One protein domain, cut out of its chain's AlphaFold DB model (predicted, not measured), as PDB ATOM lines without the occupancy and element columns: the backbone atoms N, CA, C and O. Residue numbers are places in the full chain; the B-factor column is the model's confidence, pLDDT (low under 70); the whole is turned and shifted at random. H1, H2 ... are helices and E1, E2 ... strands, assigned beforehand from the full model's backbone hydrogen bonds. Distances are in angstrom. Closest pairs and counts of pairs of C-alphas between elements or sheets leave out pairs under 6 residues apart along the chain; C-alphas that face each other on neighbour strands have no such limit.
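Overview. This is residues 149 to 164 and 175 to 232 of the 632 residues of an uncharacterized protein of Colletotrichum higginsianum (strain IMI 349063) (UniProt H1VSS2). A hairpin of two strands, E1 and E2, has helix H2 packed alongside it, while the long helix H3 slants away from the far end of E2 as an arm, with the short helix H1 beside part of it. The build is flat and loose, and residues 227 to 232 of H3 stick out. The printed part has 74 residues with three named helices and two named strands, in the order H1 H2 E1 E2 H3; the sheet, E1 - E2, is antiparallel and the class is mixed, helices and strands. The radius of gyration of the C-alphas is 14.2 A, and they span 43 by 30 by 15 A.

Along the chain. E1, residues 194 to 199, begins at C-alpha 194 (15.809, 55.473, 119.290) and is 16.3 A long; E2, residues 204 to 209, is 16.4 A. H2, residues 175 to 190, measures 22.3 A. H3, residues 212 to 232, measures 30.2 A and ends at C-alpha 232 (32.918, 74.474, 145.061). H1, residues 149 to 155, measures 9.7 A and begins at C-alpha 149 (30.806, 75.460, 126.884).

Arrangement. The hairpin E1 and E2 is antiparallel, at 153 degrees, with N 197 and O 206 at 2.8 A, within hydrogen-bond range. H2 has its closest C-alphas to E1 at Lys 188 and Met 194, 5.9 A. To E2 they are Trp 180 and Val 205, 7.0 A. H2 and H3 are apart. H1 touches H3, which touches it with residues 219 to 226 alone; their closest C-alphas are those of Met 155 and Tyr 219, 6.3 A apart. They run opposite ways at a shallow tilt of 27 degrees. In H1, H2 and H3 every O i to N i+4 pair is within hydrogen-bond range.

Size, cuts and confidence. The two C-alphas farthest apart, of Val 189 and Lys 232, are 44.6 A apart. Residues 165 to 174 are not printed, and C-alphas 164 and 175 are 17.0 A apart across this cut. The links H2 to E1, E1 to E2 and E2 to H3 are tight. Mean pLDDT of the printed part is 70.8; 35 residues are under 70, among them 156 to 164 and 192 to 206.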
ATOM      1  N   GLU A 149      30.744  75.868 128.295       88.62
ATOM      2  CA  GLU A 149      30.806  75.460 126.884       88.62
ATOM      3  C   GLU A 149      31.059  73.953 126.723       88.62
ATOM      4  O   GLU A 149      30.484  73.302 125.848       88.62
ATOM      5  N   ARG A 150      31.925  73.361 127.558       84.25
ATOM      6  CA  ARG A 150      32.174  71.911 127.529       84.25
ATOM      7  C   ARG A 150      30.983  71.111 128.043       84.25
ATOM      8  O   ARG A 150      30.671  70.071 127.463       84.25
ATOM      9  N   MET A 151      30.299  71.588 129.080       83.44
ATOM     10  CA  MET A 151      29.054  70.986 129.550       83.44
ATOM     11  C   MET A 151      27.969  71.057 128.464       83.44
ATOM     12  O   MET A 151      27.387  70.028 128.126       83.44
ATOM     13  N   GLU A 152      27.764  72.214 127.836       83.12
ATOM     14  CA  GLU A 152      26.821  72.394 126.724       83.12
ATOM     15  C   GLU A 152      27.146  71.474 125.536       83.12
ATOM     16  O   GLU A 152      26.252  70.905 124.909       83.12
ATOM     17  N   LYS A 153      28.431  71.254 125.239       80.38
ATOM     18  CA  LYS A 153      28.852  70.270 124.229       80.38
ATOM     19  C   LYS A 153      28.480  68.833 124.610       80.38
ATOM     20  O   LYS A 153      28.118  68.068 123.724       80.38
ATOM     21  N   ARG A 154      28.531  68.458 125.895       73.56
ATOM     22  CA  ARG A 154      28.079  67.132 126.382       73.56
ATOM     23  C   ARG A 154      26.561  66.976 126.385       73.56
ATOM     24  O   ARG A 154      26.072  65.846 126.319       73.56
ATOM     25  N   MET A 155      25.857  68.095 126.525       70.81
ATOM     26  CA  MET A 155      24.406  68.198 126.445       70.81
ATOM     27  C   MET A 155      23.927  68.005 125.003       70.81
ATOM     28  O   MET A 155      22.958  67.293 124.768       70.81
ATOM     29  N   LYS A 156      24.628  68.563 124.010       65.88
ATOM     30  CA  LYS A 156      24.266  68.350 122.605       65.88
ATOM     31  C   LYS A 156      24.315  66.854 122.235       65.88
ATOM     32  O   LYS A 156      25.249  66.150 122.630       65.88
ATOM     33  N   PRO A 157      23.349  66.356 121.433       54.06
ATOM     34  CA  PRO A 157      23.455  65.025 120.859       54.06
ATOM     35  C   PRO A 157      24.759  64.937 120.069       54.06
ATOM     36  O   PRO A 157      25.090  65.847 119.311       54.06
ATOM     37  N   TRP A 158      25.503  63.854 120.292       46.31
ATOM     38  CA  TRP A 158      26.832  63.634 119.732       46.31
ATOM     39  C   TRP A 158      26.874  63.971 118.232       46.31
ATOM     40  O   TRP A 158      26.251  63.279 117.427       46.31
ATOM     41  N   ASN A 159      27.613  65.019 117.857       45.53
ATOM     42  CA  ASN A 159      27.891  65.349 116.463       45.53
ATOM     43  C   ASN A 159      29.322  64.904 116.150       45.53
ATOM     44  O   ASN A 159      30.283  65.487 116.647       45.53
ATOM     45  N   THR A 160      29.469  63.849 115.350       47.25
ATOM     46  CA  THR A 160      30.770  63.275 114.961       47.25
ATOM     47  C   THR A 160      31.682  64.265 114.235       47.25
ATOM     48  O   THR A 160      32.888  64.048 114.218       47.25
ATOM     49  N   LYS A 161      31.138  65.369 113.709       46.75
ATOM     50  CA  LYS A 161      31.885  66.363 112.924       46.75
ATOM     51  C   LYS A 161      32.771  67.315 113.733       46.75
ATOM     52  O   LYS A 161      33.582  68.008 113.137       46.75
ATOM     53  N   GLU A 162      32.618  67.393 115.058       44.69
ATOM     54  CA  GLU A 162      33.314  68.397 115.893       44.69
ATOM     55  C   GLU A 162      34.245  67.786 116.958       44.69
ATOM     56  O   GLU A 162      34.554  68.427 117.967       44.69
ATOM     57  N   HIS A 163      34.703  66.542 116.778       43.84
ATOM     58  CA  HIS A 163      35.697  65.977 117.691       43.84
ATOM     59  C   HIS A 163      37.069  66.646 117.464       43.84
ATOM     60  O   HIS A 163      37.525  66.699 116.324       43.84
ATOM     61  N   PRO A 164      37.775  67.106 118.516       39.53
ATOM     62  CA  PRO A 164      39.117  67.679 118.413       39.53
ATOM     63  C   PRO A 164      40.161  66.560 118.275       39.53
ATOM     64  O   PRO A 164      41.000  66.368 119.152       39.53
ATOM     65  N   PHE A 175      34.909  56.122 108.017       58.53
ATOM     66  CA  PHE A 175      34.277  54.855 108.391       58.53
ATOM     67  C   PHE A 175      33.344  55.030 109.595       58.53
ATOM     68  O   PHE A 175      32.230  54.509 109.588       58.53
ATOM     69  N   SER A 176      33.770  55.804 110.595       61.41
ATOM     70  CA  SER A 176      32.985  56.083 111.799       61.41
ATOM     71  C   SER A 176      31.725  56.889 111.483       61.41
ATOM     72  O   SER A 176      30.649  56.526 111.953       61.41
ATOM     73  N   GLU A 177      31.833  57.924 110.645       60.66
ATOM     74  CA  GLU A 177      30.692  58.715 110.165       60.66
ATOM     75  C   GLU A 177      29.728  57.874 109.322       60.66
ATOM     76  O   GLU A 177      28.524  57.891 109.562       60.66
ATOM     77  N   TYR A 178      30.236  57.066 108.387       66.12
ATOM     78  CA  TYR A 178      29.395  56.212 107.547       66.12
ATOM     79  C   TYR A 178      28.632  55.155 108.356       66.12
ATOM     80  O   TYR A 178      27.433  54.944 108.147       66.12
ATOM     81  N   VAL A 179      29.319  54.471 109.280       67.50
ATOM     82  CA  VAL A 179      28.705  53.474 110.169       67.50
ATOM     83  C   VAL A 179      27.671  54.142 111.069       67.50
ATOM     84  O   VAL A 179      26.575  53.608 111.241       67.50
ATOM     85  N   TRP A 180      27.990  55.322 111.593       68.31
ATOM     86  CA  TRP A 180      27.089  56.115 112.410       68.31
ATOM     87  C   TRP A 180      25.816  56.525 111.670       68.31
ATOM     88  O   TRP A 180      24.726  56.222 112.157       68.31
ATOM     89  N   ASP A 181      25.934  57.157 110.501       70.88
ATOM     90  CA  ASP A 181      24.791  57.604 109.702       70.88
ATOM     91  C   ASP A 181      23.926  56.405 109.301       70.88
ATOM     92  O   ASP A 181      22.713  56.400 109.504       70.88
ATOM     93  N   THR A 182      24.559  55.313 108.858       75.06
ATOM     94  CA  THR A 182      23.852  54.088 108.460       75.06
ATOM     95  C   THR A 182      23.087  53.449 109.621       75.06
ATOM     96  O   THR A 182      21.956  52.988 109.437       75.06
ATOM     97  N   ILE A 183      23.691  53.372 110.814       70.50
ATOM     98  CA  ILE A 183      23.027  52.817 112.001       70.50
ATOM     99  C   ILE A 183      21.930  53.764 112.480       70.50
ATOM    100  O   ILE A 183      20.836  53.299 112.783       70.50
ATOM    101  N   THR A 184      22.188  55.071 112.500       69.31
ATOM    102  CA  THR A 184      21.237  56.090 112.955       69.31
ATOM    103  C   THR A 184      19.997  56.126 112.067       69.31
ATOM    104  O   THR A 184      18.880  56.104 112.582       69.31
ATOM    105  N   ASP A 185      20.170  56.110 110.746       75.19
ATOM    106  CA  ASP A 185      19.061  56.102 109.793       75.19
ATOM    107  C   ASP A 185      18.232  54.821 109.915       75.19
ATOM    108  O   ASP A 185      17.002  54.873 109.964       75.19
ATOM    109  N   LYS A 186      18.885  53.660 110.056       74.62
ATOM    110  CA  LYS A 186      18.172  52.395 110.283       74.62
ATOM    111  C   LYS A 186      17.471  52.348 111.640       74.62
ATOM    112  O   LYS A 186      16.350  51.850 111.709       74.62
ATOM    113  N   ALA A 187      18.091  52.863 112.700       70.81
ATOM    114  CA  ALA A 187      17.517  52.891 114.042       70.81
ATOM    115  C   ALA A 187      16.266  53.780 114.093       70.81
ATOM    116  O   ALA A 187      15.235  53.326 114.582       70.81
ATOM    117  N   LYS A 188      16.320  54.981 113.496       69.31
ATOM    118  CA  LYS A 188      15.177  55.909 113.391       69.31
ATOM    119  C   LYS A 188      13.999  55.323 112.611       69.31
ATOM    120  O   LYS A 188      12.851  55.597 112.943       69.31
ATOM    121  N   VAL A 189      14.273  54.520 111.579       76.12
ATOM    122  CA  VAL A 189      13.231  53.834 110.793       76.12
ATOM    123  C   VAL A 189      12.590  52.689 111.579       76.12
ATOM    124  O   VAL A 189      11.386  52.473 111.468       76.12
ATOM    125  N   LEU A 190      13.377  51.940 112.356       71.88
ATOM    126  CA  LEU A 190      12.888  50.780 113.106       71.88
ATOM    127  C   LEU A 190      12.135  51.174 114.380       71.88
ATOM    128  O   LEU A 190      11.150  50.524 114.724       71.88
ATOM    129  N   VAL A 191      12.586  52.221 115.074       70.69
ATOM    130  CA  VAL A 191      11.970  52.737 116.299       70.69
ATOM    131  C   VAL A 191      12.128  54.266 116.311       70.69
ATOM    132  O   VAL A 191      13.242  54.758 116.504       70.69
ATOM    133  N   PRO A 192      11.038  55.041 116.141       67.56
ATOM    134  CA  PRO A 192      11.093  56.508 116.067       67.56
ATOM    135  C   PRO A 192      11.718  57.183 117.296       67.56
ATOM    136  O   PRO A 192      12.245  58.287 117.195       67.56
ATOM    137  N   HIS A 193      11.692  56.493 118.437       68.12
ATOM    138  CA  HIS A 193      12.239  56.930 119.717       68.12
ATOM    139  C   HIS A 193      13.596  56.276 120.030       68.12
ATOM    140  O   HIS A 193      13.887  56.035 121.186       68.12
ATOM    141  N   MET A 194      14.422  55.909 119.046       69.31
ATOM    142  CA  MET A 194      15.809  55.473 119.290       69.31
ATOM    143  C   MET A 194      16.790  56.570 118.885       69.31
ATOM    144  O   MET A 194      16.682  57.154 117.803       69.31
ATOM    145  N   ARG A 195      17.812  56.791 119.711       68.00
ATOM    146  CA  ARG A 195      19.007  57.552 119.343       68.00
ATOM    147  C   ARG A 195      20.225  56.653 119.376       68.00
ATOM    148  O   ARG A 195      20.248  55.583 119.978       68.00
ATOM    149  N   CYS A 196      21.253  57.111 118.684       67.00
ATOM    150  CA  CYS A 196      22.576  56.528 118.768       67.00
ATOM    151  C   CYS A 196      23.481  57.510 119.535       67.00
ATOM    152  O   CYS A 196      23.160  58.698 119.636       67.00
ATOM    153  N   ARG A 197      24.603  57.038 120.094       62.81
ATOM    154  CA  ARG A 197      25.810  57.818 120.472       62.81
ATOM    155  C   ARG A 197      27.054  56.990 120.194       62.81
ATOM    156  O   ARG A 197      27.017  55.778 120.405       62.81
ATOM    157  N   THR A 198      28.121  57.601 119.688       57.78
ATOM    158  CA  THR A 198      29.392  56.884 119.586       57.78
ATOM    159  C   THR A 198      30.166  57.007 120.892       57.78
ATOM    160  O   THR A 198      30.012  57.962 121.652       57.78
ATOM    161  N   TRP A 199      30.961  55.990 121.194       52.22
ATOM    162  CA  TRP A 199      31.848  55.938 122.347       52.22
ATOM    163  C   TRP A 199      33.202  55.366 121.918       52.22
ATOM    164  O   TRP A 199      33.289  54.710 120.879       52.22
ATOM    165  N   ASN A 200      34.255  55.638 122.699       53.62
ATOM    166  CA  ASN A 200      35.637  55.243 122.404       53.62
ATOM    167  C   ASN A 200      36.061  55.591 120.964       53.62
ATOM    168  O   ASN A 200      36.365  54.701 120.178       53.62
ATOM    169  N   TYR A 201      36.058  56.881 120.609       56.09
ATOM    170  CA  TYR A 201      36.540  57.358 119.301       56.09
ATOM    171  C   TYR A 201      35.792  56.764 118.093       56.09
ATOM    172  O   TYR A 201      36.398  56.422 117.084       56.09
ATOM    173  N   GLY A 202      34.472  56.579 118.189       50.78
ATOM    174  CA  GLY A 202      33.693  55.991 117.089       50.78
ATOM    175  C   GLY A 202      33.726  54.461 117.033       50.78
ATOM    176  O   GLY A 202      32.936  53.872 116.300       50.78
ATOM    177  N   ALA A 203      34.565  53.802 117.841       55.53
ATOM    178  CA  ALA A 203      34.714  52.346 117.827       55.53
ATOM    179  C   ALA A 203      33.476  51.599 118.348       55.53
ATOM    180  O   ALA A 203      33.301  50.411 118.082       55.53
ATOM    181  N   THR A 204      32.619  52.262 119.126       57.50
ATOM    182  CA  THR A 204      31.376  51.682 119.644       57.50
ATOM    183  C   THR A 204      30.203  52.589 119.308       57.50
ATOM    184  O   THR A 204      30.233  53.770 119.636       57.50
ATOM    185  N   VAL A 205      29.148  52.035 118.707       65.81
ATOM    186  CA  VAL A 205      27.864  52.723 118.522       65.81
ATOM    187  C   VAL A 205      26.879  52.177 119.547       65.81
ATOM    188  O   VAL A 205      26.527  51.000 119.517       65.81
ATOM    189  N   ILE A 206      26.460  53.028 120.478       65.75
ATOM    190  CA  ILE A 206      25.461  52.708 121.496       65.75
ATOM    191  C   ILE A 206      24.111  53.174 120.964       65.75
ATOM    192  O   ILE A 206      23.924  54.369 120.743       65.75
ATOM    193  N   VAL A 207      23.183  52.240 120.771       72.56
ATOM    194  CA  VAL A 207      21.787  52.520 120.412       72.56
ATOM    195  C   VAL A 207      20.951  52.425 121.682       72.56
ATOM    196  O   VAL A 207      21.050  51.430 122.399       72.56
ATOM    197  N   TYR A 208      20.167  53.455 121.978       68.75
ATOM    198  CA  TYR A 208      19.352  53.527 123.186       68.75
ATOM    199  C   TYR A 208      17.981  54.136 122.871       68.75
ATOM    200  O   TYR A 208      17.882  55.002 121.990       68.75
ATOM    201  N   PRO A 209      16.915  53.674 123.547       68.19
ATOM    202  CA  PRO A 209      15.630  54.350 123.495       68.19
ATOM    203  C   PRO A 209      15.782  55.753 124.094       68.19
ATOM    204  O   PRO A 209      16.494  55.944 125.074       68.19
ATOM    205  N   VAL A 210      15.157  56.734 123.464       66.81
ATOM    206  CA  VAL A 210      14.994  58.088 123.973       66.81
ATOM    207  C   VAL A 210      13.671  58.113 124.696       66.81
ATOM    208  O   VAL A 210      12.615  58.050 124.065       66.81
ATOM    209  N   ASP A 211      13.761  58.199 126.007       70.44
ATOM    210  CA  ASP A 211      12.698  58.758 126.810       70.44
ATOM    211  C   ASP A 211      12.988  60.259 126.954       70.44
ATOM    212  O   ASP A 211      14.076  60.648 127.390       70.44
ATOM    213  N   ASP A 212      12.065  61.108 126.498       70.81
ATOM    214  CA  ASP A 212      12.235  62.562 126.581       70.81
ATOM    215  C   ASP A 212      12.321  63.022 128.055       70.81
ATOM    216  O   ASP A 212      12.979  64.026 128.346       70.81
ATOM    217  N   GLU A 213      11.735  62.263 128.994       76.38
ATOM    218  CA  GLU A 213      11.890  62.484 130.438       76.38
ATOM    219  C   GLU A 213      13.317  62.148 130.905       76.38
ATOM    220  O   GLU A 213      13.960  62.981 131.541       76.38
ATOM    221  N   GLU A 214      13.877  61.000 130.500       72.75
ATOM    222  CA  GLU A 214      15.242  60.581 130.877       72.75
ATOM    223  C   GLU A 214      16.318  61.537 130.326       72.75
ATOM    224  O   GLU A 214      17.309  61.838 130.998       72.75
ATOM    225  N   GLU A 215      16.133  62.058 129.109       73.50
ATOM    226  CA  GLU A 215      17.023  63.088 128.567       73.50
ATOM    227  C   GLU A 215      16.903  64.393 129.362       73.50
ATOM    228  O   GLU A 215      17.933  64.970 129.711       73.50
ATOM    229  N   THR A 216      15.687  64.830 129.710       80.00
ATOM    230  CA  THR A 216      15.462  66.023 130.549       80.00
ATOM    231  C   THR A 216      16.146  65.888 131.912       80.00
ATOM    232  O   THR A 216      16.881  66.792 132.324       80.00
ATOM    233  N   ASP A 217      15.998  64.736 132.565       83.56
ATOM    234  CA  ASP A 217      16.659  64.422 133.835       83.56
ATOM    235  C   ASP A 217      18.182  64.436 133.704       83.56
ATOM    236  O   ASP A 217      18.892  64.966 134.561       83.56
ATOM    237  N   ARG A 218      18.711  63.920 132.593       81.38
ATOM    238  CA  ARG A 218      20.144  63.965 132.299       81.38
ATOM    239  C   ARG A 218      20.656  65.394 132.098       81.38
ATOM    240  O   ARG A 218      21.753  65.697 132.578       81.38
ATOM    241  N   TYR A 219      19.924  66.261 131.389       83.12
ATOM    242  CA  TYR A 219      20.303  67.676 131.248       83.12
ATOM    243  C   TYR A 219      20.351  68.351 132.613       83.12
ATOM    244  O   TYR A 219      21.358  68.976 132.946       83.12
ATOM    245  N   LYS A 220      19.302  68.160 133.419       89.00
ATOM    246  CA  LYS A 220      19.227  68.701 134.775       89.00
ATOM    247  C   LYS A 220      20.394  68.215 135.634       89.00
ATOM    248  O   LYS A 220      21.107  69.028 136.203       89.00
ATOM    249  N   PHE A 221      20.689  66.917 135.612       87.88
ATOM    250  CA  PHE A 221      21.824  66.339 136.331       87.88
ATOM    251  C   PHE A 221      23.172  66.964 135.936       87.88
ATOM    252  O   PHE A 221      23.981  67.283 136.802       87.88
ATOM    253  N   LEU A 222      23.434  67.159 134.638       85.06
ATOM    254  CA  LEU A 222      24.672  67.802 134.176       85.06
ATOM    255  C   LEU A 222      24.752  69.276 134.590       85.06
ATOM    256  O   LEU A 222      25.835  69.752 134.930       85.06
ATOM    257  N   GLN A 223      23.621  69.980 134.565       89.94
ATOM    258  CA  GLN A 223      23.533  71.366 135.010       89.94
ATOM    259  C   GLN A 223      23.787  71.477 136.517       89.94
ATOM    260  O   GLN A 223      24.619  72.282 136.928       89.94
ATOM    261  N   ASP A 224      23.158  70.623 137.321       91.56
ATOM    262  CA  ASP A 224      23.350  70.568 138.772       91.56
ATOM    263  C   ASP A 224      24.815  70.253 139.120       91.56
ATOM    264  O   ASP A 224      25.404  70.890 139.994       91.56
ATOM    265  N   GLN A 225      25.454  69.339 138.379       89.56
ATOM    266  CA  GLN A 225      26.885  69.052 138.530       89.56
ATOM    267  C   GLN A 225      27.780  70.251 138.212       89.56
ATOM    268  O   GLN A 225      28.754  70.498 138.932       89.56
ATOM    269  N   LEU A 226      27.488  70.977 137.126       90.25
ATOM    270  CA  LEU A 226      28.236  72.180 136.780       90.25
ATOM    271  C   LEU A 226      28.067  73.227 137.881       90.25
ATOM    272  O   LEU A 226      29.070  73.727 138.381       90.25
ATOM    273  N   THR A 227      26.833  73.505 138.299       91.94
ATOM    274  CA  THR A 227      26.519  74.465 139.366       91.94
ATOM    275  C   THR A 227      27.253  74.121 140.660       91.94
ATOM    276  O   THR A 227      27.940  74.976 141.216       91.94
ATOM    277  N   ALA A 228      27.214  72.856 141.092       92.00
ATOM    278  CA  ALA A 228      27.933  72.395 142.278       92.00
ATOM    279  C   ALA A 228      29.456  72.588 142.150       92.00
ATOM    280  O   ALA A 228      30.108  73.044 143.089       92.00
ATOM    281  N   SER A 229      30.030  72.303 140.976       93.25
ATOM    282  CA  SER A 229      31.467  72.493 140.723       93.25
ATOM    283  C   SER A 229      31.854  73.975 140.717       93.25
ATOM    284  O   SER A 229      32.861  74.360 141.311       93.25
ATOM    285  N   LEU A 230      31.043  74.831 140.086       93.25
ATOM    286  CA  LEU A 230      31.250  76.280 140.077       93.25
ATOM    287  C   LEU A 230      31.186  76.856 141.498       93.25
ATOM    288  O   LEU A 230      32.048  77.655 141.860       93.25
ATOM    289  N   ALA A 231      30.231  76.408 142.315       91.62
ATOM    290  CA  ALA A 231      30.116  76.804 143.716       91.62
ATOM    291  C   ALA A 231      31.316  76.319 144.551       91.62
ATOM    292  O   ALA A 231      31.886  77.099 145.320       91.62
ATOM    293  N   LYS A 232      31.761  75.065 144.361       91.50
ATOM    294  CA  LYS A 232      32.918  74.474 145.061       91.50
ATOM    295  C   LYS A 232      34.212  75.250 144.802       91.50
ATOM    296  O   LYS A 232      34.944  75.525 145.750       91.50
TER     297      LYS A 232